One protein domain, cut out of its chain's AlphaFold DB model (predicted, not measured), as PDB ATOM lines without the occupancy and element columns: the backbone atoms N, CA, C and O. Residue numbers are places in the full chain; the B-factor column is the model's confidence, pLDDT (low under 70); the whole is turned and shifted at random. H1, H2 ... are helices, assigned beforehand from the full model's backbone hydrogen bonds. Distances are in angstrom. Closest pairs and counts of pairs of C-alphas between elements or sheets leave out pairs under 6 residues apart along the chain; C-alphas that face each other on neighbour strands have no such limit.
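Overview. This is residues 9 to 54 of the 311 residues of an uncharacterized protein of Rhabditophanes sp. KR3021 (UniProt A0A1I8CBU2). There is little regular structure: a small, tightly gathered body of loops and three short helices, from which residues 9 to 16 stick out as a free arm that makes the length. In the body the chain winds from H1 through H2, which touches no helix, and along a long link to H3. The printed part has 46 residues, 16 of them in H1, H2 and H3, and no named strand; the class is all helix. The whole is loose, with a radius of gyration of the C-alphas of 12.9 A and spans of 42 by 19 by 18 A.

Along the chain. H1, residues 21 to 24, begins at C-alpha 21 (119.950, 271.205, 324.965) and is 4.9 A long. H2, residues 32 to 35, is 5.3 A long. H3, residues 47 to 54, is 10.2 A long and ends at C-alpha 54 (123.406, 271.212, 312.678).

Arrangement. H1 and H3 only just touch, with 3 pairs of C-alphas within 8 A; the closest are those of Arg 22 and Cys 49, 5.8 A apart. H1 and H2 are only just apart, their closest C-alphas 8.5 A from each other. H2 and H3 are apart. In H3 every O i to N i+4 pair is within hydrogen-bond range; H1 and H2 are too short for such a pair.

Size, cuts and confidence. Without residues 9 to 16 the body spans 24 by 16 by 16 A. The link from H2 to H3 is long, with 11 residues. The printed part has no cut. Residues 9 to 14 have pLDDT under 70.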
ATOM      1  N   GLU A   9     109.201 286.807 344.446       59.16
ATOM      2  CA  GLU A   9     109.471 286.516 343.029       59.16
ATOM      3  C   GLU A   9     109.468 287.755 342.116       59.16
ATOM      4  O   GLU A   9     110.066 287.722 341.043       59.16
ATOM      5  N   LEU A  10     108.847 288.870 342.526       56.03
ATOM      6  CA  LEU A  10     108.758 290.080 341.693       56.03
ATOM      7  C   LEU A  10     110.009 290.975 341.739       56.03
ATOM      8  O   LEU A  10     110.134 291.871 340.903       56.03
ATOM      9  N   PHE A  11     110.934 290.740 342.677       54.62
ATOM     10  CA  PHE A  11     112.101 291.608 342.894       54.62
ATOM     11  C   PHE A  11     113.452 290.930 342.606       54.62
ATOM     12  O   PHE A  11     114.415 291.612 342.242       54.62
ATOM     13  N   TYR A  12     113.534 289.595 342.634       58.69
ATOM     14  CA  TYR A  12     114.713 288.853 342.163       58.69
ATOM     15  C   TYR A  12     114.707 288.685 340.634       58.69
ATOM     16  O   TYR A  12     114.450 287.604 340.110       58.69
ATOM     17  N   GLY A  13     115.011 289.773 339.919       54.03
ATOM     18  CA  GLY A  13     114.834 289.896 338.465       54.03
ATOM     19  C   GLY A  13     115.312 288.710 337.604       54.03
ATOM     20  O   GLY A  13     116.411 288.181 337.792       54.03
ATOM     21  N   ASP A  14     114.485 288.358 336.610       59.34
ATOM     22  CA  ASP A  14     114.549 287.183 335.722       59.34
ATOM     23  C   ASP A  14     115.923 286.883 335.083       59.34
ATOM     24  O   ASP A  14     116.165 287.101 333.886       59.34
ATOM     25  N   ARG A  15     116.832 286.258 335.837       71.00
ATOM     26  CA  ARG A  15     118.085 285.695 335.304       71.00
ATOM     27  C   ARG A  15     117.819 284.372 334.580       71.00
ATOM     28  O   ARG A  15     118.274 283.318 335.024       71.00
ATOM     29  N   LYS A  16     117.098 284.453 333.450       78.12
ATOM     30  CA  LYS A  16     116.665 283.336 332.583       78.12
ATOM     31  C   LYS A  16     117.717 282.227 332.508       78.12
ATOM     32  O   LYS A  16     118.788 282.400 331.920       78.12
ATOM     33  N   MET A  17     117.403 281.089 333.121       82.00
ATOM     34  CA  MET A  17     118.325 279.966 333.235       82.00
ATOM     35  C   MET A  17     118.303 279.134 331.951       82.00
ATOM     36  O   MET A  17     117.308 278.496 331.618       82.00
ATOM     37  N   TYR A  18     119.413 279.144 331.214       88.31
ATOM     38  CA  TYR A  18     119.554 278.373 329.981       88.31
ATOM     39  C   TYR A  18     120.107 276.976 330.280       88.31
ATOM     40  O   TYR A  18     121.204 276.841 330.825       88.31
ATOM     41  N   TYR A  19     119.374 275.941 329.878       92.12
ATOM     42  CA  TYR A  19     119.759 274.539 330.049       92.12
ATOM     43  C   TYR A  19     120.623 274.010 328.888       92.12
ATOM     44  O   TYR A  19     120.709 274.603 327.807       92.12
ATOM     45  N   CYS A  20     121.278 272.869 329.099       92.62
ATOM     46  CA  CYS A  20     122.019 272.153 328.069       92.62
ATOM     47  C   CYS A  20     121.071 271.367 327.153       92.62
ATOM     48  O   CYS A  20     120.584 270.302 327.523       92.62
ATOM     49  N   GLN A  21     120.860 271.848 325.923       92.75
ATOM     50  CA  GLN A  21     119.950 271.205 324.965       92.75
ATOM     51  C   GLN A  21     120.290 269.730 324.674       92.75
ATOM     52  O   GLN A  21     119.380 268.931 324.499       92.75
ATOM     53  N   ARG A  22     121.578 269.345 324.671       94.06
ATOM     54  CA  ARG A  22     121.980 267.937 324.498       94.06
ATOM     55  C   ARG A  22     121.477 267.060 325.656       94.06
ATOM     56  O   ARG A  22     121.004 265.968 325.399       94.06
ATOM     57  N   CYS A  23     121.487 267.547 326.898       94.12
ATOM     58  CA  CYS A  23     120.902 266.827 328.036       94.12
ATOM     59  C   CYS A  23     119.369 266.850 328.038       94.12
ATOM     60  O   CYS A  23     118.768 265.816 328.317       94.12
ATOM     61  N   LEU A  24     118.737 267.971 327.661       94.00
ATOM     62  CA  LEU A  24     117.273 268.052 327.542       94.00
ATOM     63  C   LEU A  24     116.718 267.006 326.565       94.00
ATOM     64  O   LEU A  24     115.704 266.380 326.854       94.00
ATOM     65  N   ASN A  25     117.416 266.764 325.452       93.69
ATOM     66  CA  ASN A  25     117.056 265.731 324.474       93.69
ATOM     67  C   ASN A  25     117.086 264.292 325.044       93.69
ATOM     68  O   ASN A  25     116.543 263.387 324.419       93.69
ATOM     69  N   HIS A  26     117.708 264.083 326.209       94.69
ATOM     70  CA  HIS A  26     117.738 262.820 326.956       94.69
ATOM     71  C   HIS A  26     117.023 262.929 328.322       94.69
ATOM     72  O   HIS A  26     117.267 262.121 329.212       94.69
ATOM     73  N   GLY A  27     116.159 263.936 328.511       92.88
ATOM     74  CA  GLY A  27     115.356 264.125 329.727       92.88
ATOM     75  C   GLY A  27     116.091 264.731 330.931       92.88
ATOM     76  O   GLY A  27     115.515 264.801 332.014       92.88
ATOM     77  N   ILE A  28     117.341 265.185 330.776       92.38
ATOM     78  CA  ILE A  28     118.182 265.667 331.884       92.38
ATOM     79  C   ILE A  28     118.304 267.202 331.873       92.38
ATOM     80  O   ILE A  28     118.814 267.812 330.931       92.38
ATOM     81  N   TYR A  29     117.889 267.843 332.968       92.25
ATOM     82  CA  TYR A  29     117.797 269.301 333.107       92.25
ATOM     83  C   TYR A  29     119.043 269.905 333.777       92.25
ATOM     84  O   TYR A  29     119.037 270.227 334.960       92.25
ATOM     85  N   LEU A  30     120.132 270.082 333.018       90.62
ATOM     86  CA  LEU A  30     121.390 270.648 333.536       90.62
ATOM     87  C   LEU A  30     121.662 272.075 333.034       90.62
ATOM     88  O   LEU A  30     121.506 272.376 331.850       90.62
ATOM     89  N   SER A  31     122.094 272.953 333.946       90.69
ATOM     90  CA  SER A  31     122.439 274.359 333.676       90.69
ATOM     91  C   SER A  31     123.616 274.488 332.709       90.69
ATOM     92  O   SER A  31     124.677 273.907 332.925       90.69
ATOM     93  N   ARG A  32     123.488 275.320 331.670       87.38
ATOM     94  CA  ARG A  32     124.542 275.518 330.659       87.38
ATOM     95  C   ARG A  32     125.828 276.147 331.217       87.38
ATOM     96  O   ARG A  32     126.876 275.961 330.603       87.38
ATOM     97  N   LYS A  33     125.770 276.889 332.333       82.38
ATOM     98  CA  LYS A  33     126.857 277.796 332.770       82.38
ATOM     99  C   LYS A  33     128.184 277.101 333.103       82.38
ATOM    100  O   LYS A  33     129.225 277.656 332.781       82.38
ATOM    101  N   GLN A  34     128.153 275.905 333.694       78.88
ATOM    102  CA  GLN A  34     129.358 275.131 334.062       78.88
ATOM    103  C   GLN A  34     129.413 273.745 333.393       78.88
ATOM    104  O   GLN A  34     130.418 273.049 333.452       78.88
ATOM    105  N   HIS A  35     128.348 273.343 332.698       86.94
ATOM    106  CA  HIS A  35     128.170 271.982 332.193       86.94
ATOM    107  C   HIS A  35     128.811 271.710 330.813       86.94
ATOM    108  O   HIS A  35     128.788 270.576 330.347       86.94
ATOM    109  N   LYS A  36     129.373 272.720 330.123       84.00
ATOM    110  CA  LYS A  36     129.859 272.580 328.727       84.00
ATOM    111  C   LYS A  36     130.822 271.397 328.537       84.00
ATOM    112  O   LYS A  36     130.703 270.695 327.540       84.00
ATOM    113  N   PHE A  37     131.759 271.217 329.467       82.19
ATOM    114  CA  PHE A  37     132.797 270.186 329.397       82.19
ATOM    115  C   PHE A  37     132.323 268.861 330.011       82.19
ATOM    116  O   PHE A  37     132.463 267.813 329.392       82.19
ATOM    117  N   ASN A  38     131.632 268.910 331.154       88.69
ATOM    118  CA  ASN A  38     131.126 267.735 331.878       88.69
ATOM    119  C   ASN A  38     129.788 267.212 331.296       88.69
ATOM    120  O   ASN A  38     128.917 266.729 332.024       88.69
ATOM    121  N   CYS A  39     129.581 267.345 329.983       90.38
ATOM    122  CA  CYS A  39     128.344 266.950 329.318       90.38
ATOM    123  C   CYS A  39     128.413 265.494 328.846       90.38
ATOM    124  O   CYS A  39     129.008 265.203 327.811       90.38
ATOM    125  N   ARG A  40     127.722 264.585 329.551       92.06
ATOM    126  CA  ARG A  40     127.637 263.146 329.209       92.06
ATOM    127  C   ARG A  40     127.184 262.863 327.765       92.06
ATOM    128  O   ARG A  40     127.476 261.800 327.235       92.06
ATOM    129  N   TYR A  41     126.503 263.814 327.120       93.81
ATOM    130  CA  TYR A  41     126.020 263.705 325.739       93.81
ATOM    131  C   TYR A  41     126.773 264.618 324.751       93.81
ATOM    132  O   TYR A  41     126.257 264.903 323.667       93.81
ATOM    133  N   VAL A  42     127.979 265.096 325.096       91.50
ATOM    134  CA  VAL A  42     128.810 265.965 324.236       91.50
ATOM    135  C   VAL A  42     129.097 265.330 322.873       91.50
ATOM    136  O   VAL A  42     128.937 265.994 321.853       91.50
ATOM    137  N   SER A  43     129.402 264.032 322.863       90.94
ATOM    138  CA  SER A  43     129.643 263.191 321.685       90.94
ATOM    139  C   SER A  43     128.409 262.395 321.239       90.94
ATOM    140  O   SER A  43     128.515 261.543 320.366       90.94
ATOM    141  N   CYS A  44     127.223 262.640 321.813       94.62
ATOM    142  CA  CYS A  44     126.042 261.851 321.461       94.62
ATOM    143  C   CYS A  44     125.580 262.114 320.019       94.62
ATOM    144  O   CYS A  44     125.457 263.266 319.585       94.62
ATOM    145  N   GLU A  45     125.275 261.014 319.334       95.38
ATOM    146  CA  GLU A  45     124.973 260.916 317.909       95.38
ATOM    147  C   GLU A  45     123.509 260.576 317.581       95.38
ATOM    148  O   GLU A  45     123.189 260.323 316.419       95.38
ATOM    149  N   CYS A  46     122.599 260.583 318.561       96.06
ATOM    150  CA  CYS A  46     121.168 260.444 318.269       96.06
ATOM    151  C   CYS A  46     120.673 261.610 317.393       96.06
ATOM    152  O   CYS A  46     121.225 262.716 317.449       96.06
ATOM    153  N   ASP A  47     119.611 261.410 316.610       96.06
ATOM    154  CA  ASP A  47     119.167 262.422 315.641       96.06
ATOM    155  C   ASP A  47     118.789 263.758 316.283       96.06
ATOM    156  O   ASP A  47     119.132 264.815 315.753       96.06
ATOM    157  N   ALA A  48     118.199 263.739 317.480       94.25
ATOM    158  CA  ALA A  48     117.932 264.952 318.247       94.25
ATOM    159  C   ALA A  48     119.225 265.742 318.553       94.25
ATOM    160  O   ALA A  48     119.261 266.966 318.404       94.25
ATOM    161  N   CYS A  49     120.313 265.066 318.935       95.06
ATOM    162  CA  CYS A  49     121.617 265.693 319.177       95.06
ATOM    163  C   CYS A  49     122.332 266.098 317.874       95.06
ATOM    164  O   CYS A  49     122.908 267.189 317.822       95.06
ATOM    165  N   LYS A  50     122.208 265.314 316.792       95.69
ATOM    166  CA  LYS A  50     122.669 265.695 315.442       95.69
ATOM    167  C   LYS A  50     121.970 266.969 314.946       95.69
ATOM    168  O   LYS A  50     122.634 267.864 314.423       95.69
ATOM    169  N   MET A  51     120.662 267.125 315.174       95.12
ATOM    170  CA  MET A  51     119.926 268.356 314.839       95.12
ATOM    171  C   MET A  51     120.342 269.558 315.699       95.12
ATOM    172  O   MET A  51     120.440 270.673 315.180       95.12
ATOM    173  N   VAL A  52     120.662 269.357 316.984       94.62
ATOM    174  CA  VAL A  52     121.235 270.418 317.834       94.62
ATOM    175  C   VAL A  52     122.575 270.910 317.285       94.62
ATOM    176  O   VAL A  52     122.808 272.120 317.278       94.62
ATOM    177  N   GLU A  53     123.435 270.018 316.789       94.25
ATOM    178  CA  GLU A  53     124.729 270.418 316.224       94.25
ATOM    179  C   GLU A  53     124.595 271.088 314.851       94.25
ATOM    180  O   GLU A  53     125.143 272.171 314.650       94.25
ATOM    181  N   ARG A  54     123.757 270.550 313.951       94.38
ATOM    182  CA  ARG A  54     123.406 271.212 312.678       94.38
ATOM    183  C   ARG A  54     122.899 272.643 312.913       94.38
ATOM    184  O   ARG A  54     123.360 273.574 312.254       94.38
TER     185      ARG A  54